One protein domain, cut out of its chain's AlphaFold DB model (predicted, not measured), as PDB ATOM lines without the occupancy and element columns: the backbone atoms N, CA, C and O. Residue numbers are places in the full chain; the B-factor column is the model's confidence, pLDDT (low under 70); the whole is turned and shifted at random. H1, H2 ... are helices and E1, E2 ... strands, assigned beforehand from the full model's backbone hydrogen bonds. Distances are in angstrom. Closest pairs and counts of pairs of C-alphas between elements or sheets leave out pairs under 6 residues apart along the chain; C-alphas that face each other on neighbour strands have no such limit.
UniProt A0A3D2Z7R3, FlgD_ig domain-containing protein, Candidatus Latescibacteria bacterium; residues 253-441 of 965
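AT A GLANCE: This is residues 253 to 441 of the 965 residues of the protein "FlgD_ig domain-containing protein" of Candidatus Latescibacteria bacterium (UniProt A0A3D2Z7R3). Two sheets, E2 E9 E4 E7 and E8 E3 E11, stand partly face to face as a small, partial sandwich, with H1 packed on the border where E2 comes near E11. The hairpin E5 and E6 makes an arm whose residues 369 to 374 stick out, and the ribbon of E1 and E10 runs on through E10 into E11. The printed part has 189 residues, with one named helix, H1, followed by eleven named strands, E1 to E11; it is mostly strand, with under half of its residues in named elements. Each sheet is antiparallel. The whole is compact, with a radius of gyration of the C-alphas of 16.3 A and spans of 48 by 39 by 32 A.

HOW THE PARTS SIT: H1, residues 262 to 271, is on the twisted sheet of E2, residues 323 to 334, E9, residues 410 to 419, E4, residues 352 to 358, and E7, residues 382 to 389, in that order. It lies over E2 at a height over the sheet of 9.3 A and runs across the strands, at 72 degrees to E2 on the local plane; their closest C-alphas, of Thr 266 and Phe 328, are 6.0 A apart. H1 is also on the sheet of E8, residues 397 to 400, E3, residues 336 to 340, and E11, residues 431 to 435, in that order; the closest C-alphas of H1 and E11, of Ile 262 and Val 434, are 5.5 A apart. Every O i to N i+4 pair of H1 is within hydrogen-bond range. E1, residues 313 to 316, pairs with E10, residues 426 to 429, with N 313 and O 429 at 2.8 A. E2 bends by 111 degrees at residue 331 and E9 by 92 degrees at residue 413; between them N 328 and O 413 are 2.8 A apart. E3 has N 338 at 2.8 A from O 433 of E11 and N 337 at 2.9 A from O 399 of E8. E4 has N 356 at 2.9 A from O 416 of E9 and O 353 at 2.8 A from N 388 of E7. In the hairpin of E5, residues 365 to 370, and E6, residues 373 to 378, N 368 and O 375 are 2.7 A apart.

IN THESE COORDINATES: H1 begins at C-alpha 262 (-38.234, -38.853, 2.398) and is 14.2 A long. E2 measures 20.4 A, E4 21.0 A, E7 18.2 A and E9 21.5 A. E11 ends at C-alpha 435 (-33.226, -39.317, 5.462).

THE WHOLE: The two farthest C-alphas, of Asp 372 and Thr 392, are 52.2 A apart. The printed part has no cut; the links H1 to E1 and E3 to E4 are long. Mean pLDDT of the printed part is 75.0, and 56 residues are under 70, among them 282 to 300 and 368 to 377.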
ATOM      1  N   PRO A 253     -34.958 -30.837  -9.398       87.12
ATOM      2  CA  PRO A 253     -35.039 -32.132  -8.730       87.12
ATOM      3  C   PRO A 253     -35.195 -31.936  -7.222       87.12
ATOM      4  O   PRO A 253     -34.602 -31.018  -6.661       87.12
ATOM      5  N   ILE A 254     -35.936 -32.828  -6.563       83.50
ATOM      6  CA  ILE A 254     -36.088 -32.823  -5.103       83.50
ATOM      7  C   ILE A 254     -34.705 -32.806  -4.456       83.50
ATOM      8  O   ILE A 254     -33.930 -33.751  -4.634       83.50
ATOM      9  N   ARG A 255     -34.419 -31.749  -3.694       82.62
ATOM     10  CA  ARG A 255     -33.196 -31.631  -2.900       82.62
ATOM     11  C   ARG A 255     -33.452 -32.151  -1.491       82.62
ATOM     12  O   ARG A 255     -34.388 -31.733  -0.805       82.62
ATOM     13  N   LEU A 256     -32.639 -33.096  -1.053       80.56
ATOM     14  CA  LEU A 256     -32.632 -33.612   0.301       80.56
ATOM     15  C   LEU A 256     -31.588 -32.875   1.128       80.56
ATOM     16  O   LEU A 256     -30.460 -32.643   0.697       80.56
ATOM     17  N   ASN A 257     -31.984 -32.561   2.352       65.50
ATOM     18  CA  ASN A 257     -31.099 -32.116   3.407       65.50
ATOM     19  C   ASN A 257     -31.267 -33.067   4.609       65.50
ATOM     20  O   ASN A 257     -32.218 -33.859   4.654       65.50
ATOM     21  N   PRO A 258     -30.395 -32.979   5.625       62.50
ATOM     22  CA  PRO A 258     -30.437 -33.915   6.740       62.50
ATOM     23  C   PRO A 258     -31.680 -33.808   7.645       62.50
ATOM     24  O   PRO A 258     -31.800 -34.595   8.591       62.50
ATOM     25  N   SER A 259     -32.580 -32.848   7.404       60.84
ATOM     26  CA  SER A 259     -33.848 -32.687   8.122       60.84
ATOM     27  C   SER A 259     -35.051 -33.221   7.330       60.84
ATOM     28  O   SER A 259     -36.085 -33.519   7.929       60.84
ATOM     29  N   ARG A 260     -34.926 -33.454   6.018       67.44
ATOM     30  CA  ARG A 260     -36.040 -33.876   5.160       67.44
ATOM     31  C   ARG A 260     -36.284 -35.386   5.227       67.44
ATOM     32  O   ARG A 260     -35.497 -36.194   4.736       67.44
ATOM     33  N   ASN A 261     -37.409 -35.782   5.826       80.19
ATOM     34  CA  ASN A 261     -37.839 -37.181   5.868       80.19
ATOM     35  C   ASN A 261     -38.488 -37.579   4.532       80.19
ATOM     36  O   ASN A 261     -39.634 -37.223   4.273       80.19
ATOM     37  N   ILE A 262     -37.791 -38.374   3.720       85.12
ATOM     38  CA  ILE A 262     -38.234 -38.853   2.398       85.12
ATOM     39  C   ILE A 262     -39.553 -39.633   2.496       85.12
ATOM     40  O   ILE A 262     -40.396 -39.559   1.602       85.12
ATOM     41  N   SER A 263     -39.739 -40.396   3.579       84.88
ATOM     42  CA  SER A 263     -40.931 -41.239   3.739       84.88
ATOM     43  C   SER A 263     -42.180 -40.391   3.953       84.88
ATOM     44  O   SER A 263     -43.180 -40.628   3.282       84.88
ATOM     45  N   LEU A 264     -42.078 -39.371   4.812       79.25
ATOM     46  CA  LEU A 264     -43.129 -38.373   5.018       79.25
ATOM     47  C   LEU A 264     -43.348 -37.539   3.754       79.25
ATOM     48  O   LEU A 264     -44.466 -37.475   3.263       79.25
ATOM     49  N   LEU A 265     -42.268 -37.018   3.157       75.25
ATOM     50  CA  LEU A 265     -42.316 -36.231   1.922       75.25
ATOM     51  C   LEU A 265     -43.117 -36.940   0.830       75.25
ATOM     52  O   LEU A 265     -43.915 -36.307   0.159       75.25
ATOM     53  N   THR A 266     -42.909 -38.247   0.653       75.56
ATOM     54  CA  THR A 266     -43.611 -39.032  -0.370       75.56
ATOM     55  C   THR A 266     -45.096 -39.221  -0.034       75.56
ATOM     56  O   THR A 266     -45.932 -39.199  -0.936       75.56
ATOM     57  N   VAL A 267     -45.437 -39.429   1.243       71.94
ATOM     58  CA  VAL A 267     -46.829 -39.599   1.693       71.94
ATOM     59  C   VAL A 267     -47.595 -38.282   1.629       71.94
ATOM     60  O   VAL A 267     -48.693 -38.276   1.083       71.94
ATOM     61  N   ASP A 268     -47.019 -37.173   2.091       67.94
ATOM     62  CA  ASP A 268     -47.645 -35.843   2.038       67.94
ATOM     63  C   ASP A 268     -48.001 -35.465   0.602       67.94
ATOM     64  O   ASP A 268     -49.133 -35.104   0.294       67.94
ATOM     65  N   ARG A 269     -47.045 -35.680  -0.297       68.25
ATOM     66  CA  ARG A 269     -47.171 -35.544  -1.747       68.25
ATOM     67  C   ARG A 269     -48.255 -36.431  -2.369       68.25
ATOM     68  O   ARG A 269     -48.927 -36.057  -3.326       68.25
ATOM     69  N   PHE A 270     -48.437 -37.642  -1.851       68.69
ATOM     70  CA  PHE A 270     -49.542 -38.506  -2.262       68.69
ATOM     71  C   PHE A 270     -50.890 -37.978  -1.739       68.69
ATOM     72  O   PHE A 270     -51.872 -37.945  -2.482       68.69
ATOM     73  N   MET A 271     -50.937 -37.529  -0.483       60.31
ATOM     74  CA  MET A 271     -52.149 -37.046   0.185       60.31
ATOM     75  C   MET A 271     -52.625 -35.681  -0.328       60.31
ATOM     76  O   MET A 271     -53.832 -35.439  -0.345       60.31
ATOM     77  N   SER A 272     -51.715 -34.822  -0.793       54.53
ATOM     78  CA  SER A 272     -52.032 -33.551  -1.464       54.53
ATOM     79  C   SER A 272     -52.665 -33.748  -2.846       54.53
ATOM     80  O   SER A 272     -53.134 -32.794  -3.460       54.53
ATOM     81  N   GLY A 273     -52.697 -34.986  -3.352       53.25
ATOM     82  CA  GLY A 273     -53.185 -35.279  -4.693       53.25
ATOM     83  C   GLY A 273     -52.237 -34.806  -5.793       53.25
ATOM     84  O   GLY A 273     -52.606 -34.879  -6.960       53.25
ATOM     85  N   GLU A 274     -51.011 -34.390  -5.455       53.97
ATOM     86  CA  GLU A 274     -49.957 -34.052  -6.424       53.97
ATOM     87  C   GLU A 274     -49.671 -35.250  -7.353       53.97
ATOM     88  O   GLU A 274     -49.232 -35.083  -8.492       53.97
ATOM     89  N   PHE A 275     -49.999 -36.478  -6.911       58.09
ATOM     90  CA  PHE A 275     -49.660 -37.731  -7.584       58.09
ATOM     91  C   PHE A 275     -50.800 -38.761  -7.690       58.09
ATOM     92  O   PHE A 275     -51.835 -38.689  -7.039       58.09
ATOM     93  N   SER A 276     -50.594 -39.750  -8.570       50.78
ATOM     94  CA  SER A 276     -51.550 -40.821  -8.905       50.78
ATOM     95  C   SER A 276     -51.937 -41.718  -7.711       50.78
ATOM     96  O   SER A 276     -51.310 -41.722  -6.661       50.78
ATOM     97  N   ASN A 277     -52.949 -42.559  -7.923       49.00
ATOM     98  CA  ASN A 277     -53.677 -43.417  -6.978       49.00
ATOM     99  C   ASN A 277     -52.858 -44.562  -6.344       49.00
ATOM    100  O   ASN A 277     -53.449 -45.528  -5.850       49.00
ATOM    101  N   VAL A 278     -51.530 -44.539  -6.448       54.97
ATOM    102  CA  VAL A 278     -50.664 -45.588  -5.905       54.97
ATOM    103  C   VAL A 278     -50.085 -45.074  -4.605       54.97
ATOM    104  O   VAL A 278     -49.144 -44.287  -4.606       54.97
ATOM    105  N   ASP A 279     -50.659 -45.550  -3.509       67.69
ATOM    106  CA  ASP A 279     -50.148 -45.285  -2.174       67.69
ATOM    107  C   ASP A 279     -48.680 -45.756  -2.071       67.69
ATOM    108  O   ASP A 279     -48.397 -46.941  -2.316       67.69
ATOM    109  N   PRO A 280     -47.738 -44.868  -1.701       74.50
ATOM    110  CA  PRO A 280     -46.326 -45.215  -1.571       74.50
ATOM    111  C   PRO A 280     -46.045 -46.235  -0.453       74.50
ATOM    112  O   PRO A 280     -44.937 -46.779  -0.410       74.50
ATOM    113  N   THR A 281     -47.015 -46.530   0.423       75.88
ATOM    114  CA  THR A 281     -46.867 -47.362   1.629       75.88
ATOM    115  C   THR A 281     -47.487 -48.777   1.564       75.88
ATOM    116  O   THR A 281     -47.322 -49.578   2.492       75.88
ATOM    117  N   ASP A 282     -48.180 -49.154   0.480       68.38
ATOM    118  CA  ASP A 282     -49.003 -50.384   0.444       68.38
ATOM    119  C   ASP A 282     -48.215 -51.728   0.409       68.38
ATOM    120  O   ASP A 282     -47.091 -51.853  -0.094       68.38
ATOM    121  N   SER A 283     -48.840 -52.787   0.949       51.72
ATOM    122  CA  SER A 283     -48.359 -54.177   0.999       51.72
ATOM    123  C   SER A 283     -49.051 -55.141   0.027       51.72
ATOM    124  O   SER A 283     -48.576 -56.275  -0.124       51.72
ATOM    125  N   GLN A 284     -50.141 -54.754  -0.642       47.34
ATOM    126  CA  GLN A 284     -50.779 -55.592  -1.665       47.34
ATOM    127  C   GLN A 284     -50.015 -55.446  -2.992       47.34
ATOM    128  O   GLN A 284     -49.439 -54.409  -3.306       47.34
ATOM    129  N   ALA A 285     -49.928 -56.531  -3.765       42.47
ATOM    130  CA  ALA A 285     -49.297 -56.504  -5.084       42.47
ATOM    131  C   ALA A 285     -49.877 -55.344  -5.913       42.47
ATOM    132  O   ALA A 285     -51.098 -55.232  -6.017       42.47
ATOM    133  N   TRP A 286     -49.021 -54.479  -6.468       36.03
ATOM    134  CA  TRP A 286     -49.504 -53.255  -7.107       36.03
ATOM    135  C   TRP A 286     -50.455 -53.587  -8.261       36.03
ATOM    136  O   TRP A 286     -50.238 -54.547  -9.005       36.03
ATOM    137  N   GLY A 287     -51.506 -52.779  -8.394       34.69
ATOM    138  CA  GLY A 287     -52.633 -53.029  -9.294       34.69
ATOM    139  C   GLY A 287     -53.960 -53.285  -8.572       34.69
ATOM    140  O   GLY A 287     -54.973 -53.500  -9.237       34.69
ATOM    141  N   ALA A 288     -53.991 -53.236  -7.238       30.34
ATOM    142  CA  ALA A 288     -55.238 -53.043  -6.515       30.34
ATOM    143  C   ALA A 288     -55.623 -51.556  -6.608       30.34
ATOM    144  O   ALA A 288     -54.894 -50.692  -6.133       30.34
ATOM    145  N   VAL A 289     -56.744 -51.249  -7.264       37.25
ATOM    146  CA  VAL A 289     -57.379 -49.926  -7.173       37.25
ATOM    147  C   VAL A 289     -57.860 -49.797  -5.734       37.25
ATOM    148  O   VAL A 289     -58.871 -50.399  -5.379       37.25
ATOM    149  N   LEU A 290     -57.099 -49.112  -4.885       40.62
ATOM    150  CA  LEU A 290     -57.445 -48.944  -3.478       40.62
ATOM    151  C   LEU A 290     -57.268 -47.483  -3.077       40.62
ATOM    152  O   LEU A 290     -56.304 -47.092  -2.435       40.62
ATOM    153  N   THR A 291     -58.298 -46.702  -3.378       36.47
ATOM    154  CA  THR A 291     -58.839 -45.747  -2.410       36.47
ATOM    155  C   THR A 291     -59.159 -46.512  -1.113       36.47
ATOM    156  O   THR A 291     -60.278 -46.988  -0.933       36.47
ATOM    157  N   GLY A 292     -58.179 -46.782  -0.239       39.25
ATOM    158  CA  GLY A 292     -58.479 -47.640   0.915       39.25
ATOM    159  C   GLY A 292     -57.378 -48.013   1.898       39.25
ATOM    160  O   GLY A 292     -57.683 -48.706   2.873       39.25
ATOM    161  N   THR A 293     -56.126 -47.594   1.728       48.22
ATOM    162  CA  THR A 293     -55.166 -47.691   2.833       48.22
ATOM    163  C   THR A 293     -55.502 -46.605   3.844       48.22
ATOM    164  O   THR A 293     -55.402 -45.412   3.572       48.22
ATOM    165  N   SER A 294     -55.974 -47.035   5.012       47.69
ATOM    166  CA  SER A 294     -56.379 -46.128   6.080       47.69
ATOM    167  C   SER A 294     -55.171 -45.322   6.557       47.69
ATOM    168  O   SER A 294     -54.327 -45.870   7.264       47.69
ATOM    169  N   HIS A 295     -55.099 -44.047   6.179       52.78
ATOM    170  CA  HIS A 295     -54.201 -43.055   6.784       52.78
ATOM    171  C   HIS A 295     -54.792 -42.507   8.098       52.78
ATOM    172  O   HIS A 295     -54.119 -41.836   8.863       52.78
ATOM    173  N   GLU A 296     -56.036 -42.882   8.412       43.72
ATOM    174  CA  GLU A 296     -56.705 -42.609   9.683       43.72
ATOM    175  C   GLU A 296     -56.780 -43.886  10.553       43.72
ATOM    176  O   GLU A 296     -56.732 -45.012  10.049       43.72
ATOM    177  N   GLY A 297     -56.888 -43.763  11.881       50.47
ATOM    178  CA  GLY A 297     -56.980 -44.912  12.805       50.47
ATOM    179  C   GLY A 297     -55.637 -45.580  13.164       50.47
ATOM    180  O   GLY A 297     -54.572 -45.034  12.906       50.47
ATOM    181  N   THR A 298     -55.659 -46.758  13.813       52.34
ATOM    182  CA  THR A 298     -54.493 -47.316  14.550       52.34
ATOM    183  C   THR A 298     -53.800 -48.543  13.919       52.34
ATOM    184  O   THR A 298     -53.205 -49.330  14.660       52.34
ATOM    185  N   SER A 299     -53.917 -48.806  12.603       61.22
ATOM    186  CA  SER A 299     -53.293 -50.017  12.008       61.22
ATOM    187  C   SER A 299     -53.171 -50.096  10.469       61.22
ATOM    188  O   SER A 299     -53.001 -51.198   9.939       61.22
ATOM    189  N   GLY A 300     -53.311 -49.006   9.719       69.50
ATOM    190  CA  GLY A 300     -53.081 -49.004   8.264       69.50
ATOM    191  C   GLY A 300     -51.590 -49.066   7.883       69.50
ATOM    192  O   GLY A 300     -50.725 -49.362   8.714       69.50
ATOM    193  N   HIS A 301     -51.283 -48.890   6.595       74.00
ATOM    194  CA  HIS A 301     -49.893 -48.838   6.120       74.00
ATOM    195  C   HIS A 301     -49.320 -47.417   6.152       74.00
ATOM    196  O   HIS A 301     -48.144 -47.289   6.464       74.00
ATOM    197  N   GLY A 302     -50.152 -46.390   5.936       71.19
ATOM    198  CA  GLY A 302     -49.742 -44.983   5.926       71.19
ATOM    199  C   GLY A 302     -49.288 -44.432   7.282       71.19
ATOM    200  O   GLY A 302     -48.435 -43.557   7.311       71.19
ATOM    201  N   GLN A 303     -49.735 -45.004   8.412       78.88
ATOM    202  CA  GLN A 303     -49.348 -44.571   9.774       78.88
ATOM    203  C   GLN A 303     -47.890 -44.867  10.146       78.88
ATOM    204  O   GLN A 303     -47.559 -44.866  11.322       78.88
ATOM    205  N   VAL A 304     -47.046 -45.285   9.203       82.94
ATOM    206  CA  VAL A 304     -45.594 -45.351   9.428       82.94
ATOM    207  C   VAL A 304     -44.886 -44.127   8.856       82.94
ATOM    208  O   VAL A 304     -43.671 -44.057   8.951       82.94
ATOM    209  N   ALA A 305     -45.596 -43.222   8.188       79.69
ATOM    210  CA  ALA A 305     -45.011 -42.082   7.491       79.69
ATOM    211  C   ALA A 305     -46.013 -40.917   7.382       79.69
ATOM    212  O   ALA A 305     -45.967 -40.166   6.413       79.69
ATOM    213  N   ASP A 306     -46.930 -40.789   8.345       66.31
ATOM    214  CA  ASP A 306     -47.942 -39.723   8.402       66.31
ATOM    215  C   ASP A 306     -47.491 -38.517   9.251       66.31
ATOM    216  O   ASP A 306     -48.247 -37.564   9.427       66.31
ATOM    217  N   GLY A 307     -46.270 -38.558   9.798       72.12
ATOM    218  CA  GLY A 307     -45.680 -37.472  10.577       72.12
ATOM    219  C   GLY A 307     -46.214 -37.389  12.009       72.12
ATOM    220  O   GLY A 307     -45.826 -36.487  12.758       72.12
ATOM    221  N   ASN A 308     -47.076 -38.320  12.425       72.56
ATOM    222  CA  ASN A 308     -47.728 -38.311  13.721       72.56
ATOM    223  C   ASN A 308     -47.254 -39.474  14.603       72.56
ATOM    224  O   ASN A 308     -47.743 -40.596  14.557       72.56
ATOM    225  N   ILE A 309     -46.385 -39.171  15.568       72.38
ATOM    226  CA  ILE A 309     -45.855 -40.181  16.500       72.38
ATOM    227  C   ILE A 309     -46.918 -40.860  17.393       72.38
ATOM    228  O   ILE A 309     -46.606 -41.838  18.073       72.38
ATOM    229  N   PHE A 310     -48.154 -40.354  17.450       74.69
ATOM    230  CA  PHE A 310     -49.248 -40.935  18.241       74.69
ATOM    231  C   PHE A 310     -50.149 -41.883  17.441       74.69
ATOM    232  O   PHE A 310     -50.909 -42.658  18.040       74.69
ATOM    233  N   THR A 311     -50.066 -41.862  16.112       73.25
ATOM    234  CA  THR A 311     -50.593 -42.923  15.250       73.25
ATOM    235  C   THR A 311     -49.513 -43.990  15.079       73.25
ATOM    236  O   THR A 311     -48.340 -43.796  15.400       73.25
ATOM    237  N   ALA A 312     -49.930 -45.210  14.749       80.62
ATOM    238  CA  ALA A 312     -48.996 -46.308  14.547       80.62
ATOM    239  C   ALA A 312     -49.609 -47.396  13.684       80.62
ATOM    240  O   ALA A 312     -50.805 -47.696  13.770       80.62
ATOM    241  N   ARG A 313     -48.748 -48.084  12.944       84.06
ATOM    242  CA  ARG A 313     -49.050 -49.392  12.387       84.06
ATOM    243  C   ARG A 313     -48.882 -50.460  13.463       84.06
ATOM    244  O   ARG A 313     -47.761 -50.813  13.823       84.06
ATOM    245  N   ALA A 314     -49.996 -51.021  13.927       83.75
ATOM    246  CA  ALA A 314     -50.022 -52.143  14.860       83.75
ATOM    247  C   ALA A 314     -50.363 -53.466  14.160       83.75
ATOM    248  O   ALA A 314     -51.426 -53.607  13.552       83.75
ATOM    249  N   VAL A 315     -49.489 -54.473  14.275       79.19
ATOM    250  CA  VAL A 315     -49.700 -55.792  13.655       79.19
ATOM    251  C   VAL A 315     -49.482 -56.920  14.659       79.19
ATOM    252  O   VAL A 315     -48.378 -57.131  15.159       79.19
ATOM    253  N   SER A 316     -50.527 -57.728  14.868       73.25
ATOM    254  CA  SER A 316     -50.389 -59.076  15.431       73.25
ATOM    255  C   SER A 316     -50.020 -60.033  14.298       73.25
ATOM    256  O   SER A 316     -50.743 -60.159  13.309       73.25
ATOM    257  N   GLN A 317     -48.840 -60.641  14.369       64.94
ATOM    258  CA  GLN A 317     -48.230 -61.298  13.214       64.94
ATOM    259  C   GLN A 317     -49.076 -62.412  12.569       64.94
ATOM    260  O   GLN A 317     -49.101 -63.547  13.037       64.94
ATOM    261  N   ARG A 318     -49.678 -62.102  11.416       61.94
ATOM    262  CA  ARG A 318     -50.138 -63.061  10.398       61.94
ATOM    263  C   ARG A 318     -49.246 -62.936   9.162       61.94
ATOM    264  O   ARG A 318     -48.807 -61.834   8.837       61.94
ATOM    265  N   SER A 319     -49.004 -64.038   8.441       56.44
ATOM    266  CA  SER A 319     -48.050 -64.088   7.312       56.44
ATOM    267  C   SER A 319     -48.231 -62.966   6.277       56.44
ATOM    268  O   SER A 319     -47.233 -62.464   5.769       56.44
ATOM    269  N   SER A 320     -49.466 -62.553   5.979       57.56
ATOM    270  CA  SER A 320     -49.793 -61.535   4.967       57.56
ATOM    271  C   SER A 320     -49.648 -60.078   5.431       57.56
ATOM    272  O   SER A 320     -49.735 -59.191   4.596       57.56
ATOM    273  N   SER A 321     -49.444 -59.817   6.727       66.94
ATOM    274  CA  SER A 321     -49.356 -58.455   7.298       66.94
ATOM    275  C   SER A 321     -48.008 -58.183   7.976       66.94
ATOM    276  O   SER A 321     -47.822 -57.156   8.616       66.94
ATOM    277  N   SER A 322     -47.060 -59.115   7.849       75.50
ATOM    278  CA  SER A 322     -45.746 -59.064   8.499       75.50
ATOM    279  C   SER A 322     -44.776 -58.046   7.890       75.50
ATOM    280  O   SER A 322     -43.670 -57.914   8.396       75.50
ATOM    281  N   TYR A 323     -45.159 -57.324   6.839       81.50
ATOM    282  CA  TYR A 323     -44.298 -56.370   6.143       81.50
ATOM    283  C   TYR A 323     -45.062 -55.098   5.764       81.50
ATOM    284  O   TYR A 323     -46.298 -55.071   5.782       81.50
ATOM    285  N   PHE A 324     -44.308 -54.056   5.432       83.81
ATOM    286  CA  PHE A 324     -44.775 -52.872   4.715       83.81
ATOM    287  C   PHE A 324     -43.647 -52.376   3.807       83.81
ATOM    288  O   PHE A 324     -42.493 -52.806   3.939       83.81
ATOM    289  N   ARG A 325     -43.984 -51.509   2.858       82.88
ATOM    290  CA  ARG A 325     -43.022 -50.910   1.934       82.88
ATOM    291  C   ARG A 325     -43.141 -49.406   1.993       82.88
ATOM    292  O   ARG A 325     -44.190 -48.917   2.365       82.88
ATOM    293  N   VAL A 326     -42.077 -48.714   1.619       84.50
ATOM    294  CA  VAL A 326     -42.124 -47.298   1.267       84.50
ATOM    295  C   VAL A 326     -41.430 -47.154  -0.077       84.50
ATOM    296  O   VAL A 326     -40.292 -47.605  -0.245       84.50
ATOM    297  N   HIS A 327     -42.144 -46.611  -1.054       82.56
ATOM    298  CA  HIS A 327     -41.643 -46.365  -2.398       82.56
ATOM    299  C   HIS A 327     -41.401 -44.870  -2.582       82.56
ATOM    300  O   HIS A 327     -42.357 -44.128  -2.731       82.56
ATOM    301  N   PHE A 328     -40.144 -44.436  -2.635       82.06
ATOM    302  CA  PHE A 328     -39.754 -43.019  -2.690       82.06
ATOM    303  C   PHE A 328     -40.013 -42.338  -4.036       82.06
ATOM    304  O   PHE A 328     -39.774 -41.146  -4.177       82.06
ATOM    305  N   LEU A 329     -40.460 -43.102  -5.038       76.06
ATOM    306  CA  LEU A 329     -40.780 -42.662  -6.405       76.06
ATOM    307  C   LEU A 329     -39.562 -42.203  -7.227       76.06
ATOM    308  O   LEU A 329     -39.487 -42.564  -8.401       76.06
ATOM    309  N   ALA A 330     -38.544 -41.605  -6.612       82.19
ATOM    310  CA  ALA A 330     -37.228 -41.320  -7.181       82.19
ATOM    311  C   ALA A 330     -36.112 -42.180  -6.546       82.19
ATOM    312  O   ALA A 330     -36.332 -42.895  -5.562       82.19
ATOM    313  N   LEU A 331     -34.913 -42.147  -7.131       89.31
ATOM    314  CA  LEU A 331     -33.697 -42.700  -6.533       89.31
ATOM    315  C   LEU A 331     -33.010 -41.641  -5.672       89.31
ATOM    316  O   LEU A 331     -32.631 -40.589  -6.184       89.31
ATOM    317  N   TYR A 332     -32.777 -41.970  -4.405       90.94
ATOM    318  CA  TYR A 332     -32.082 -41.103  -3.456       90.94
ATOM    319  C   TYR A 332     -30.891 -41.814  -2.830       90.94
ATOM    320  O   TYR A 332     -30.921 -43.040  -2.653       90.94
ATOM    321  N   TRP A 333     -29.868 -41.045  -2.465       91.19
ATOM    322  CA  TRP A 333     -28.880 -41.466  -1.481       91.19
ATOM    323  C   TRP A 333     -29.508 -41.470  -0.089       91.19
ATOM    324  O   TRP A 333     -30.304 -40.595   0.234       91.19
ATOM    325  N   LEU A 334     -29.206 -42.495   0.705       91.56
ATOM    326  CA  LEU A 334     -29.719 -42.643   2.064       91.56
ATOM    327  C   LEU A 334     -28.602 -42.437   3.084       91.56
ATOM    328  O   LEU A 334     -27.542 -43.038   2.922       91.56
ATOM    329  N   ASP A 335     -28.923 -41.711   4.156       87.25
ATOM    330  CA  ASP A 335     -28.034 -41.410   5.290       87.25
ATOM    331  C   ASP A 335     -28.509 -42.036   6.594       87.25
ATOM    332  O   ASP A 335     -27.707 -42.475   7.415       87.25
ATOM    333  N   LEU A 336     -29.826 -42.087   6.814       85.50
ATOM    334  CA  LEU A 336     -30.397 -42.553   8.074       85.50
ATOM    335  C   LEU A 336     -31.742 -43.235   7.842       85.50
ATOM    336  O   LEU A 336     -32.635 -42.681   7.206       85.50
ATOM    337  N   ILE A 337     -31.913 -44.411   8.441       90.06
ATOM    338  CA  ILE A 337     -33.221 -45.031   8.664       90.06
ATOM    339  C   ILE A 337     -33.492 -45.022  10.165       90.06
ATOM    340  O   ILE A 337     -32.717 -45.578  10.945       90.06
ATOM    341  N   ARG A 338     -34.616 -44.435  10.571       86.31
ATOM    342  CA  ARG A 338     -35.042 -44.340  11.967       86.31
ATOM    343  C   ARG A 338     -36.446 -44.903  12.144       86.31
ATOM    344  O   ARG A 338     -37.381 -44.514  11.456       86.31
ATOM    345  N   LEU A 339     -36.597 -45.800  13.109       86.81
ATOM    346  CA  LEU A 339     -37.870 -46.392  13.503       86.81
ATOM    347  C   LEU A 339     -38.267 -45.815  14.859       86.81
ATOM    348  O   LEU A 339     -37.592 -46.090  15.856       86.81
ATOM    349  N   LYS A 340     -39.357 -45.044  14.911       81.94
ATOM    350  CA  LYS A 340     -39.917 -44.551  16.174       81.94
ATOM    351  C   LYS A 340     -41.115 -45.395  16.600       81.94
ATOM    352  O   LYS A 340     -42.015 -45.641  15.790       81.94
ATOM    353  N   PRO A 341     -41.165 -45.824  17.867       78.88
ATOM    354  CA  PRO A 341     -42.338 -46.475  18.406       78.88
ATOM    355  C   PRO A 341     -43.381 -45.440  18.801       78.88
ATOM    356  O   PRO A 341     -43.083 -44.256  18.973       78.88
ATOM    357  N   ARG A 342     -44.586 -45.931  19.066       78.38
ATOM    358  CA  ARG A 342     -45.603 -45.126  19.719       78.38
ATOM    359  C   ARG A 342     -45.164 -44.806  21.150       78.38
ATOM    360  O   ARG A 342     -44.872 -45.753  21.889       78.38
ATOM    361  N   PRO A 343     -45.173 -43.530  21.584       76.50
ATOM    362  CA  PRO A 343     -44.794 -43.152  22.946       76.50
ATOM    363  C   PRO A 343     -45.580 -43.894  24.035       76.50
ATOM    364  O   PRO A 343     -45.039 -44.180  25.098       76.50
ATOM    365  N   ASP A 344     -46.836 -44.254  23.752       78.44
ATOM    366  CA  ASP A 344     -47.705 -44.993  24.676       78.44
ATOM    367  C   ASP A 344     -47.298 -46.471  24.858       78.44
ATOM    368  O   ASP A 344     -47.596 -47.068  25.896       78.44
ATOM    369  N   PHE A 345     -46.637 -47.078  23.863       78.69
ATOM    370  CA  PHE A 345     -46.299 -48.511  23.834       78.69
ATOM    371  C   PHE A 345     -44.866 -48.785  23.322       78.69
ATOM    372  O   PHE A 345     -44.676 -49.540  22.359       78.69
ATOM    373  N   PRO A 346     -43.820 -48.229  23.964       74.75
ATOM    374  CA  PRO A 346     -42.427 -48.407  23.535       74.75
ATOM    375  C   PRO A 346     -41.957 -49.872  23.607       74.75
ATOM    376  O   PRO A 346     -41.038 -50.286  22.896       74.75
ATOM    377  N   ASP A 347     -42.615 -50.697  24.425       78.31
ATOM    378  CA  ASP A 347     -42.358 -52.131  24.580       78.31
ATOM    379  C   ASP A 347     -42.820 -52.977  23.378       78.31
ATOM    380  O   ASP A 347     -42.437 -54.151  23.255       78.31
ATOM    381  N   ARG A 348     -43.612 -52.393  22.473       80.69
ATOM    382  CA  ARG A 348     -44.096 -53.033  21.239       80.69
ATOM    383  C   ARG A 348     -43.221 -52.746  20.021       80.69
ATOM    384  O   ARG A 348     -43.532 -53.222  18.934       80.69
ATOM    385  N   THR A 349     -42.089 -52.072  20.191       81.94
ATOM    386  CA  THR A 349     -41.094 -51.901  19.122       81.94
ATOM    387  C   THR A 349     -40.660 -53.263  18.545       81.94
ATOM    388  O   THR A 349     -40.402 -54.201  19.326       81.94
ATOM    389  N   PRO A 350     -40.547 -53.407  17.206       84.12
ATOM    390  CA  PRO A 350     -40.013 -54.610  16.576       84.12
ATOM    391  C   PRO A 350     -38.632 -55.006  17.131       84.12
ATOM    392  O   PRO A 350     -37.692 -54.221  17.110       84.12
ATOM    393  N   THR A 351     -38.496 -56.253  17.598       83.25
ATOM    394  CA  THR A 351     -37.216 -56.825  18.090       83.25
ATOM    395  C   THR A 351     -36.538 -57.754  17.112       83.25
ATOM    396  O   THR A 351     -35.373 -58.088  17.273       83.25
ATOM    397  N   SER A 352     -37.279 -58.241  16.127       86.94
ATOM    398  CA  SER A 352     -36.761 -59.153  15.126       86.94
ATOM    399  C   SER A 352     -37.342 -58.719  13.797       86.94
ATOM    400  O   SER A 352     -38.561 -58.779  13.614       86.94
ATOM    401  N   PHE A 353     -36.491 -58.227  12.903       89.94
ATOM    402  CA  PHE A 353     -36.875 -57.704  11.594       89.94
ATOM    403  C   PHE A 353     -35.674 -57.646  10.646       89.94
ATOM    404  O   PHE A 353     -34.532 -57.805  11.064       89.94
ATOM    405  N   ASP A 354     -35.944 -57.443   9.367       91.81
ATOM    406  CA  ASP A 354     -34.973 -57.154   8.316       91.81
ATOM    407  C   ASP A 354     -35.550 -56.089   7.373       91.81
ATOM    408  O   ASP A 354     -36.763 -56.037   7.156       91.81
ATOM    409  N   ILE A 355     -34.692 -55.236   6.811       93.00
ATOM    410  CA  ILE A 355     -35.091 -54.230   5.821       93.00
ATOM    411  C   ILE A 355     -34.386 -54.550   4.514       93.00
ATOM    412  O   ILE A 355     -33.164 -54.684   4.454       93.00
ATOM    413  N   TRP A 356     -35.170 -54.671   3.453       92.69
ATOM    414  CA  TRP A 356     -34.709 -54.974   2.104       92.69
ATOM    415  C   TRP A 356     -34.875 -53.750   1.225       92.69
ATOM    416  O   TRP A 356     -35.803 -52.973   1.441       92.69
ATOM    417  N   TYR A 357     -34.031 -53.601   0.209       91.94
ATOM    418  CA  TYR A 357     -34.125 -52.469  -0.701       91.94
ATOM    419  C   TYR A 357     -34.100 -52.871  -2.171       91.94
ATOM    420  O   TYR A 357     -33.661 -53.964  -2.544       91.94
ATOM    421  N   ALA A 358     -34.610 -51.964  -2.996       87.44
ATOM    422  CA  ALA A 358     -34.389 -51.931  -4.429       87.44
ATOM    423  C   ALA A 358     -33.966 -50.511  -4.821       87.44
ATOM    424  O   ALA A 358     -34.630 -49.536  -4.473       87.44
ATOM    425  N   GLY A 359     -32.853 -50.420  -5.536       86.88
ATOM    426  CA  GLY A 359     -32.333 -49.210  -6.174       86.88
ATOM    427  C   GLY A 359     -32.142 -49.461  -7.668       86.88
ATOM    428  O   GLY A 359     -33.056 -49.916  -8.347       86.88
ATOM    429  N   ASP A 360     -30.925 -49.275  -8.157       86.00
ATOM    430  CA  ASP A 360     -30.549 -49.261  -9.581       86.00
ATOM    431  C   ASP A 360     -29.782 -50.510 -10.068       86.00
ATOM    432  O   ASP A 360     -29.556 -50.690 -11.264       86.00
ATOM    433  N   LYS A 361     -29.393 -51.421  -9.169       87.25
ATOM    434  CA  LYS A 361     -28.685 -52.654  -9.557       87.25
ATOM    435  C   LYS A 361     -29.520 -53.566 -10.455       87.25
ATOM    436  O   LYS A 361     -30.691 -53.818 -10.192       87.25
ATOM    437  N   SER A 362     -28.869 -54.222 -11.416       82.44
ATOM    438  CA  SER A 362     -29.506 -55.170 -12.347       82.44
ATOM    439  C   SER A 362     -30.279 -56.317 -11.672       82.44
ATOM    440  O   SER A 362     -31.307 -56.751 -12.190       82.44
ATOM    441  N   ASN A 363     -29.843 -56.799 -10.502       84.62
ATOM    442  CA  ASN A 363     -30.524 -57.854  -9.736       84.62
ATOM    443  C   ASN A 363     -31.830 -57.386  -9.063       84.62
ATOM    444  O   ASN A 363     -32.669 -58.240  -8.740       84.62
ATOM    445  N   HIS A 364     -32.011 -56.073  -8.879       82.94
ATOM    446  CA  HIS A 364     -33.261 -55.467  -8.419       82.94
ATOM    447  C   HIS A 364     -34.346 -55.511  -9.492       82.94
ATOM    448  O   HIS A 364     -35.516 -55.326  -9.176       82.94
ATOM    449  N   PHE A 365     -33.999 -55.824 -10.739       79.81
ATOM    450  CA  PHE A 365     -34.948 -55.978 -11.829       79.81
ATOM    451  C   PHE A 365     -35.225 -57.457 -12.081       79.81
ATOM    452  O   PHE A 365     -34.325 -58.299 -12.153       79.81
ATOM    453  N   ARG A 366     -36.503 -57.805 -12.221       76.06
ATOM    454  CA  ARG A 366     -36.931 -59.158 -12.569       76.06
ATOM    455  C   ARG A 366     -37.835 -59.120 -13.786       76.06
ATOM    456  O   ARG A 366     -38.985 -58.710 -13.676       76.06
ATOM    457  N   THR A 367     -37.351 -59.665 -14.896       72.06
ATOM    458  CA  THR A 367     -38.173 -59.939 -16.076       72.06
ATOM    459  C   THR A 367     -38.851 -61.307 -15.961       72.06
ATOM    460  O   THR A 367     -38.222 -62.308 -15.619       72.06
ATOM    461  N   SER A 368     -40.152 -61.359 -16.224       65.81
ATOM    462  CA  SER A 368     -40.984 -62.564 -16.208       65.81
ATOM    463  C   SER A 368     -41.881 -62.594 -17.440       65.81
ATOM    464  O   SER A 368     -42.313 -61.550 -17.903       65.81
ATOM    465  N   PHE A 369     -42.152 -63.772 -17.996       65.88
ATOM    466  CA  PHE A 369     -43.031 -63.911 -19.158       65.88
ATOM    467  C   PHE A 369     -44.443 -64.260 -18.679       65.88
ATOM    468  O   PHE A 369     -44.638 -65.317 -18.072       65.88
ATOM    469  N   VAL A 370     -45.414 -63.374 -18.901       58.28
ATOM    470  CA  VAL A 370     -46.807 -63.557 -18.461       58.28
ATOM    471  C   VAL A 370     -47.736 -63.133 -19.592       58.28
ATOM    472  O   VAL A 370     -47.643 -62.009 -20.064       58.28
ATOM    473  N   LEU A 371     -48.654 -64.020 -19.995       59.81
ATOM    474  CA  LEU A 371     -49.653 -63.754 -21.045       59.81
ATOM    475  C   LEU A 371     -49.047 -63.237 -22.368       59.81
ATOM    476  O   LEU A 371     -49.594 -62.326 -22.972       59.81
ATOM    477  N   ASP A 372     -47.946 -63.847 -22.815       55.69
ATOM    478  CA  ASP A 372     -47.223 -63.507 -24.053       55.69
ATOM    479  C   ASP A 372     -46.512 -62.137 -24.055       55.69
ATOM    480  O   ASP A 372     -46.000 -61.698 -25.083       55.69
ATOM    481  N   GLU A 373     -46.383 -61.508 -22.883       48.97
ATOM    482  CA  GLU A 373     -45.629 -60.270 -22.674       48.97
ATOM    483  C   GLU A 373     -44.446 -60.502 -21.718       48.97
ATOM    484  O   GLU A 373     -44.566 -61.155 -20.674       48.97
ATOM    485  N   LEU A 374     -43.283 -59.936 -22.055       56.97
ATOM    486  CA  LEU A 374     -42.167 -59.802 -21.117       56.97
ATOM    487  C   LEU A 374     -42.514 -58.705 -20.120       56.97
ATOM    488  O   LEU A 374     -42.766 -57.595 -20.549       56.97
ATOM    489  N   ARG A 375     -42.505 -58.983 -18.817       58.69
ATOM    490  CA  ARG A 375     -42.779 -58.030 -17.731       58.69
ATOM    491  C   ARG A 375     -41.571 -57.862 -16.835       58.69
ATOM    492  O   ARG A 375     -41.200 -58.833 -16.179       58.69
ATOM    493  N   THR A 376     -40.990 -56.667 -16.762       61.47
ATOM    494  CA  THR A 376     -39.893 -56.361 -15.831       61.47
ATOM    495  C   THR A 376     -40.394 -55.532 -14.661       61.47
ATOM    496  O   THR A 376     -40.834 -54.407 -14.862       61.47
ATOM    497  N   SER A 377     -40.268 -56.068 -13.448       67.38
ATOM    498  CA  SER A 377     -40.626 -55.391 -12.200       67.38
ATOM    499  C   SER A 377     -39.399 -55.141 -11.324       67.38
ATOM    500  O   SER A 377     -38.448 -55.929 -11.364       67.38
ATOM    501  N   MET A 378     -39.457 -54.131 -10.455       72.88
ATOM    502  CA  MET A 378     -38.494 -54.000  -9.357       72.88
ATOM    503  C   MET A 378     -38.769 -55.037  -8.260       72.88
ATOM    504  O   MET A 378     -39.901 -55.483  -8.058       72.88
ATOM    505  N   ASN A 379     -37.724 -55.472  -7.565       76.25
ATOM    506  CA  ASN A 379     -37.795 -56.460  -6.500       76.25
ATOM    507  C   ASN A 379     -36.768 -56.136  -5.409       76.25
ATOM    508  O   ASN A 379     -35.573 -56.049  -5.687       76.25
ATOM    509  N   THR A 380     -37.236 -56.004  -4.168       83.56
ATOM    510  CA  THR A 380     -36.388 -55.783  -2.993       83.56
ATOM    511  C   THR A 380     -35.679 -57.082  -2.611       83.56
ATOM    512  O   THR A 380     -36.220 -57.890  -1.853       83.56
ATOM    513  N   ARG A 381     -34.500 -57.319  -3.198       81.19
ATOM    514  CA  ARG A 381     -33.749 -58.583  -3.080       81.19
ATOM    515  C   ARG A 381     -32.500 -58.512  -2.229       81.19
ATOM    516  O   ARG A 381     -32.045 -59.565  -1.795       81.19
ATOM    517  N   ASP A 382     -31.963 -57.323  -2.010       89.81
ATOM    518  CA  ASP A 382     -30.764 -57.142  -1.206       89.81
ATOM    519  C   ASP A 382     -31.179 -56.581   0.166       89.81
ATOM    520  O   ASP A 382     -32.014 -55.672   0.219       89.81
ATOM    521  N   PRO A 383     -30.664 -57.119   1.287       90.69
ATOM    522  CA  PRO A 383     -30.891 -56.513   2.590       90.69
ATOM    523  C   PRO A 383     -30.113 -55.196   2.661       90.69
ATOM    524  O   PRO A 383     -28.917 -55.166   2.361       90.69
ATOM    525  N   ILE A 384     -30.795 -54.119   3.048       92.38
ATOM    526  CA  ILE A 384     -30.141 -52.862   3.427       92.38
ATOM    527  C   ILE A 384     -29.797 -52.883   4.914       92.38
ATOM    528  O   ILE A 384     -28.652 -52.620   5.261       92.38
ATOM    529  N   ILE A 385     -30.741 -53.329   5.752       90.81
ATOM    530  CA  ILE A 385     -30.509 -53.693   7.150       90.81
ATOM    531  C   ILE A 385     -30.683 -55.213   7.250       90.81
ATOM    532  O   ILE A 385     -31.801 -55.717   7.070       90.81
ATOM    533  N   PRO A 386     -29.597 -55.972   7.489       89.38
ATOM    534  CA  PRO A 386     -29.654 -57.406   7.726       89.38
ATOM    535  C   PRO A 386     -30.567 -57.755   8.902       89.38
ATOM    536  O   PRO A 386     -31.029 -56.895   9.647       89.38
ATOM    537  N   ARG A 387     -30.838 -59.049   9.082       88.81
ATOM    538  CA  ARG A 387     -31.737 -59.497  10.145       88.81
ATOM    539  C   ARG A 387     -31.224 -59.092  11.526       88.81
ATOM    540  O   ARG A 387     -30.234 -59.642  12.001       88.81
ATOM    541  N   GLN A 388     -32.006 -58.252  12.185       86.06
ATOM    542  CA  GLN A 388     -31.842 -57.843  13.570       86.06
ATOM    543  C   GLN A 388     -32.577 -58.821  14.493       86.06
ATOM    544  O   GLN A 388     -33.649 -59.326  14.143       86.06
ATOM    545  N   ILE A 389     -31.986 -59.132  15.650       79.50
ATOM    546  CA  ILE A 389     -32.578 -59.951  16.720       79.50
ATOM    547  C   ILE A 389     -32.145 -59.335  18.052       79.50
ATOM    548  O   ILE A 389     -30.976 -59.405  18.411       79.50
ATOM    549  N   ASP A 390     -33.078 -58.734  18.777       61.66
ATOM    550  CA  ASP A 390     -32.754 -57.859  19.900       61.66
ATOM    551  C   ASP A 390     -32.631 -58.584  21.257       61.66
ATOM    552  O   ASP A 390     -33.526 -59.340  21.652       61.66
ATOM    553  N   GLN A 391     -31.536 -58.308  21.980       44.28
ATOM    554  CA  GLN A 391     -31.275 -58.717  23.369       44.28
ATOM    555  C   GLN A 391     -31.135 -57.532  24.362       44.28
ATOM    556  O   GLN A 391     -31.086 -57.800  25.562       44.28
ATOM    557  N   THR A 392     -31.130 -56.258  23.932       54.41
ATOM    558  CA  THR A 392     -30.941 -55.073  24.820       54.41
ATOM    559  C   THR A 392     -31.971 -53.940  24.645       54.41
ATOM    560  O   THR A 392     -32.083 -53.081  25.511       54.41
ATOM    561  N   ARG A 393     -32.825 -54.003  23.622       58.81
ATOM    562  CA  ARG A 393     -34.131 -53.332  23.462       58.81
ATOM    563  C   ARG A 393     -34.232 -51.810  23.681       58.81
ATOM    564  O   ARG A 393     -35.137 -51.387  24.405       58.81
ATOM    565  N   PRO A 394     -33.461 -50.970  22.953       66.12
ATOM    566  CA  PRO A 394     -33.821 -49.560  22.806       66.12
ATOM    567  C   PRO A 394     -35.146 -49.426  22.019       66.12
ATOM    568  O   PRO A 394     -35.326 -50.135  21.019       66.12
ATOM    569  N   PRO A 395     -36.098 -48.578  22.461       71.31
ATOM    570  CA  PRO A 395     -37.373 -48.367  21.767       71.31
ATOM    571  C   PRO A 395     -37.241 -47.682  20.401       71.31
ATOM    572  O   PRO A 395     -37.992 -48.002  19.488       71.31
ATOM    573  N   ILE A 396     -36.297 -46.755  20.236       79.12
ATOM    574  CA  ILE A 396     -35.995 -46.133  18.940       79.12
ATOM    575  C   ILE A 396     -34.879 -46.946  18.286       79.12
ATOM    576  O   ILE A 396     -33.931 -47.335  18.966       79.12
ATOM    577  N   LYS A 397     -35.007 -47.247  16.990       78.69
ATOM    578  CA  LYS A 397     -33.936 -47.892  16.214       78.69
ATOM    579  C   LYS A 397     -33.398 -46.908  15.191       78.69
ATOM    580  O   LYS A 397     -34.192 -46.377  14.419       78.69
ATOM    581  N   GLU A 398     -32.090 -46.719  15.153       84.12
ATOM    582  CA  GLU A 398     -31.412 -45.879  14.166       84.12
ATOM    583  C   GLU A 398     -30.364 -46.697  13.422       84.12
ATOM    584  O   GLU A 398     -29.684 -47.530  14.011       84.12
ATOM    585  N   TYR A 399     -30.267 -46.475  12.115       85.62
ATOM    586  CA  TYR A 399     -29.279 -47.107  11.255       85.62
ATOM    587  C   TYR A 399     -28.716 -46.060  10.307       85.62
ATOM    588  O   TYR A 399     -29.460 -45.509   9.491       85.62
ATOM    589  N   ARG A 400     -27.420 -45.787  10.436       85.25
ATOM    590  CA  ARG A 400     -26.707 -44.773   9.658       85.25
ATOM    591  C   ARG A 400     -25.983 -45.391   8.471       85.25
ATOM    592  O   ARG A 400     -25.563 -46.549   8.515       85.25
ATOM    593  N   PHE A 401     -25.858 -44.599   7.418       84.19
ATOM    594  CA  PHE A 401     -25.211 -44.955   6.169       84.19
ATOM    595  C   PHE A 401     -24.119 -43.936   5.870       84.19
ATOM    596  O   PHE A 401     -24.357 -42.737   5.907       84.19
ATOM    597  N   GLY A 402     -22.918 -44.418   5.578       82.12
ATOM    598  CA  GLY A 402     -21.755 -43.561   5.388       82.12
ATOM    599  C   GLY A 402     -20.499 -44.389   5.174       82.12
ATOM    600  O   GLY A 402     -20.484 -45.593   5.436       82.12
ATOM    601  N   GLU A 403     -19.428 -43.770   4.682       76.81
ATOM    602  CA  GLU A 403     -18.156 -44.479   4.476       76.81
ATOM    603  C   GLU A 403     -17.558 -45.006   5.790       76.81
ATOM    604  O   GLU A 403     -16.915 -46.056   5.798       76.81
ATOM    605  N   ASN A 404     -17.826 -44.298   6.893       78.75
ATOM    606  CA  ASN A 404     -17.347 -44.611   8.239       78.75
ATOM    607  C   ASN A 404     -18.447 -45.160   9.171       78.75
ATOM    608  O   ASN A 404     -18.204 -45.314  10.364       78.75
ATOM    609  N   GLU A 405     -19.641 -45.446   8.649       82.06
ATOM    610  CA  GLU A 405     -20.790 -45.932   9.430       82.06
ATOM    611  C   GLU A 405     -20.912 -47.467   9.381       82.06
ATOM    612  O   GLU A 405     -20.231 -48.146   8.607       82.06
ATOM    613  N   GLU A 406     -21.816 -48.038  10.192       75.88
ATOM    614  CA  GLU A 406     -22.088 -49.489  10.212       75.88
ATOM    615  C   GLU A 406     -22.491 -50.024   8.823       75.88
ATOM    616  O   GLU A 406     -22.128 -51.144   8.437       75.88
ATOM    617  N   TYR A 407     -23.219 -49.212   8.050       84.00
ATOM    618  CA  TYR A 407     -23.672 -49.548   6.707       84.00
ATOM    619  C   TYR A 407     -23.061 -48.597   5.666       84.00
ATOM    620  O   TYR A 407     -23.026 -47.389   5.878       84.00
ATOM    621  N   PRO A 408     -22.615 -49.105   4.500       85.06
ATOM    622  CA  PRO A 408     -22.050 -48.257   3.450       85.06
ATOM    623  C   PRO A 408     -23.131 -47.384   2.789       85.06
ATOM    624  O   PRO A 408     -24.296 -47.799   2.799       85.06
ATOM    625  N   PRO A 409     -22.774 -46.276   2.107       85.38
ATOM    626  CA  PRO A 409     -23.728 -45.441   1.377       85.38
ATOM    627  C   PRO A 409     -24.572 -46.261   0.394       85.38
ATOM    628  O   PRO A 409     -24.065 -47.128  -0.336       85.38
ATOM    629  N   ARG A 410     -25.888 -46.021   0.372       90.06
ATOM    630  CA  ARG A 410     -26.831 -46.763  -0.479       90.06
ATOM    631  C   ARG A 410     -27.761 -45.830  -1.231       90.06
ATOM    632  O   ARG A 410     -28.401 -44.975  -0.637       90.06
ATOM    633  N   LYS A 411     -27.932 -46.120  -2.522       92.44
ATOM    634  CA  LYS A 411     -29.037 -45.600  -3.328       92.44
ATOM    635  C   LYS A 411     -30.252 -46.508  -3.209       92.44
ATOM    636  O   LYS A 411     -30.137 -47.723  -3.420       92.44
ATOM    637  N   ALA A 412     -31.415 -45.941  -2.924       91.19
ATOM    638  CA  ALA A 412     -32.655 -46.698  -2.831       91.19
ATOM    639  C   ALA A 412     -33.835 -45.938  -3.437       91.19
ATOM    640  O   ALA A 412     -33.906 -44.717  -3.388       91.19
ATOM    641  N   ARG A 413     -34.768 -46.709  -3.995       88.31
ATOM    642  CA  ARG A 413     -36.095 -46.252  -4.428       88.31
ATOM    643  C   ARG A 413     -37.201 -46.906  -3.612       88.31
ATOM    644  O   ARG A 413     -38.257 -46.326  -3.410       88.31
ATOM    645  N   ILE A 414     -36.976 -48.143  -3.173       86.75
ATOM    646  CA  ILE A 414     -37.945 -48.918  -2.403       86.75
ATOM    647  C   ILE A 414     -37.255 -49.454  -1.168       86.75
ATOM    648  O   ILE A 414     -36.241 -50.145  -1.303       86.75
ATOM    649  N   LEU A 415     -37.856 -49.228  -0.005       91.62
ATOM    650  CA  LEU A 415     -37.554 -49.968   1.211       91.62
ATOM    651  C   LEU A 415     -38.713 -50.902   1.552       91.62
ATOM    652  O   LEU A 415     -39.882 -50.561   1.408       91.62
ATOM    653  N   ASN A 416     -38.386 -52.115   1.982       90.12
ATOM    654  CA  ASN A 416     -39.337 -53.143   2.376       90.12
ATOM    655  C   ASN A 416     -38.950 -53.663   3.756       90.12
ATOM    656  O   ASN A 416     -38.017 -54.460   3.891       90.12
ATOM    657  N   PHE A 417     -39.680 -53.210   4.769       91.62
ATOM    658  CA  PHE A 417     -39.539 -53.680   6.137       91.62
ATOM    659  C   PHE A 417     -40.260 -55.014   6.298       91.62
ATOM    660  O   PHE A 417     -41.433 -55.137   5.944       91.62
ATOM    661  N   VAL A 418     -39.592 -56.006   6.880       88.94
ATOM    662  CA  VAL A 418     -40.166 -57.325   7.148       88.94
ATOM    663  C   VAL A 418     -39.985 -57.671   8.621       88.94
ATOM    664  O   VAL A 418     -38.879 -57.828   9.129       88.94
ATOM    665  N   SER A 419     -41.099 -57.846   9.323       88.00
ATOM    666  CA  SER A 419     -41.130 -58.334  10.695       88.00
ATOM    667  C   SER A 419     -40.796 -59.822  10.742       88.00
ATOM    668  O   SER A 419     -41.395 -60.659  10.064       88.00
ATOM    669  N   ARG A 420     -39.860 -60.161  11.624       88.44
ATOM    670  CA  ARG A 420     -39.428 -61.519  11.968       88.44
ATOM    671  C   ARG A 420     -39.712 -61.845  13.431       88.44
ATOM    672  O   ARG A 420     -39.080 -62.759  13.974       88.44
ATOM    673  N   MET A 421     -40.608 -61.102  14.088       83.94
ATOM    674  CA  MET A 421     -41.105 -61.466  15.422       83.94
ATOM    675  C   MET A 421     -41.740 -62.881  15.371       83.94
ATOM    676  O   MET A 421     -41.972 -63.410  14.276       83.94
ATOM    677  N   PRO A 422     -41.958 -63.547  16.512       80.75
ATOM    678  CA  PRO A 422     -42.732 -64.789  16.589       80.75
ATOM    679  C   PRO A 422     -44.252 -64.567  16.541       80.75
ATOM    680  O   PRO A 422     -44.767 -63.621  17.141       80.75
ATOM    681  N   GLU A 423     -44.971 -65.497  15.899       74.81
ATOM    682  CA  GLU A 423     -46.435 -65.463  15.782       74.81
ATOM    683  C   GLU A 423     -47.108 -65.279  17.156       74.81
ATOM    684  O   GLU A 423     -46.737 -65.918  18.143       74.81
ATOM    685  N   GLY A 424     -48.096 -64.381  17.226       72.19
ATOM    686  CA  GLY A 424     -48.780 -64.009  18.470       72.19
ATOM    687  C   GLY A 424     -48.143 -62.843  19.233       72.19
ATOM    688  O   GLY A 424     -48.788 -62.300  20.130       72.19
ATOM    689  N   GLN A 425     -46.937 -62.401  18.864       80.50
ATOM    690  CA  GLN A 425     -46.417 -61.109  19.316       80.50
ATOM    691  C   GLN A 425     -46.976 -59.976  18.451       80.50
ATOM    692  O   GLN A 425     -47.148 -60.115  17.235       80.50
ATOM    693  N   THR A 426     -47.272 -58.853  19.101       81.88
ATOM    694  CA  THR A 426     -47.675 -57.617  18.428       81.88
ATOM    695  C   THR A 426     -46.474 -56.697  18.368       81.88
ATOM    696  O   THR A 426     -45.778 -56.540  19.371       81.88
ATOM    697  N   TRP A 427     -46.239 -56.117  17.197       85.88
ATOM    698  CA  TRP A 427     -45.321 -54.999  17.056       85.88
ATOM    699  C   TRP A 427     -46.081 -53.753  16.612       85.88
ATOM    700  O   TRP A 427     -47.099 -53.860  15.921       85.88
ATOM    701  N   GLU A 428     -45.585 -52.595  17.035       85.56
ATOM    702  CA  GLU A 428     -46.101 -51.279  16.670       85.56
ATOM    703  C   GLU A 428     -44.959 -50.393  16.181       85.56
ATOM    704  O   GLU A 428     -43.866 -50.409  16.752       85.56
ATOM    705  N   LEU A 429     -45.218 -49.643  15.113       86.12
ATOM    706  CA  LEU A 429     -44.299 -48.655  14.559       86.12
ATOM    707  C   LEU A 429     -45.085 -47.387  14.235       86.12
ATOM    708  O   LEU A 429     -46.060 -47.474  13.491       86.12
ATOM    709  N   SER A 430     -44.669 -46.261  14.807       83.50
ATOM    710  CA  SER A 430     -45.276 -44.950  14.558       83.50
ATOM    711  C   SER A 430     -44.631 -44.244  13.389       83.50
ATOM    712  O   SER A 430     -45.320 -43.760  12.517       83.50
ATOM    713  N   GLU A 431     -43.303 -44.236  13.320       85.00
ATOM    714  CA  GLU A 431     -42.617 -43.589  12.206       85.00
ATOM    715  C   GLU A 431     -41.503 -44.475  11.671       85.00
ATOM    716  O   GLU A 431     -40.695 -45.024  12.423       85.00
ATOM    717  N   PHE A 432     -41.455 -44.580  10.353       91.81
ATOM    718  CA  PHE A 432     -40.393 -45.133   9.543       91.81
ATOM    719  C   PHE A 432     -39.777 -43.968   8.774       91.81
ATOM    720  O   PHE A 432     -40.160 -43.653   7.652       91.81
ATOM    721  N   GLN A 433     -38.852 -43.281   9.432       88.38
ATOM    722  CA  GLN A 433     -38.228 -42.078   8.909       88.38
ATOM    723  C   GLN A 433     -37.002 -42.465   8.099       88.38
ATOM    724  O   GLN A 433     -36.179 -43.269   8.545       88.38
ATOM    725  N   VAL A 434     -36.881 -41.886   6.913       92.12
ATOM    726  CA  VAL A 434     -35.740 -42.113   6.031       92.12
ATOM    727  C   VAL A 434     -35.210 -40.759   5.616       92.12
ATOM    728  O   VAL A 434     -35.972 -39.937   5.121       92.12
ATOM    729  N   TYR A 435     -33.920 -40.545   5.818       86.69
ATOM    730  CA  TYR A 435     -33.226 -39.317   5.462       86.69
ATOM    731  C   TYR A 435     -32.111 -39.634   4.479       86.69
ATOM    732  O   TYR A 435     -31.590 -40.755   4.440       86.69
ATOM    733  N   GLY A 436     -31.752 -38.624   3.709       85.81
ATOM    734  CA  GLY A 436     -30.686 -38.665   2.731       85.81
ATOM    735  C   GLY A 436     -30.150 -37.268   2.485       85.81
ATOM    736  O   GLY A 436     -30.617 -36.298   3.087       85.81
ATOM    737  N   HIS A 437     -29.224 -37.179   1.548       84.50
ATOM    738  CA  HIS A 437     -28.647 -35.932   1.083       84.50
ATOM    739  C   HIS A 437     -28.751 -35.853  -0.435       84.50
ATOM    740  O   HIS A 437     -29.051 -36.840  -1.122       84.50
ATOM    741  N   GLY A 438     -28.478 -34.661  -0.953       85.69
ATOM    742  CA  GLY A 438     -28.312 -34.474  -2.379       85.69
ATOM    743  C   GLY A 438     -29.611 -34.388  -3.154       85.69
ATOM    744  O   GLY A 438     -30.682 -34.179  -2.594       85.69
ATOM    745  N   TYR A 439     -29.528 -34.561  -4.465       88.50
ATOM    746  CA  TYR A 439     -30.690 -34.467  -5.344       88.50
ATOM    747  C   TYR A 439     -31.280 -35.839  -5.676       88.50
ATOM    748  O   TYR A 439     -30.588 -36.862  -5.698       88.50
ATOM    749  N   ALA A 440     -32.568 -35.854  -6.023       89.31
ATOM    750  CA  ALA A 440     -33.164 -36.970  -6.745       89.31
ATOM    751  C   ALA A 440     -32.345 -37.259  -8.018       89.31
ATOM    752  O   ALA A 440     -32.177 -36.391  -8.880       89.31
ATOM    753  N   LEU A 441     -31.843 -38.490  -8.138       88.69
ATOM    754  CA  LEU A 441     -30.878 -38.866  -9.180       88.69
ATOM    755  C   LEU A 441     -31.519 -39.169 -10.543       88.69
ATOM    756  O   LEU A 441     -30.808 -39.355 -11.527       88.69
TER     757      LEU A 441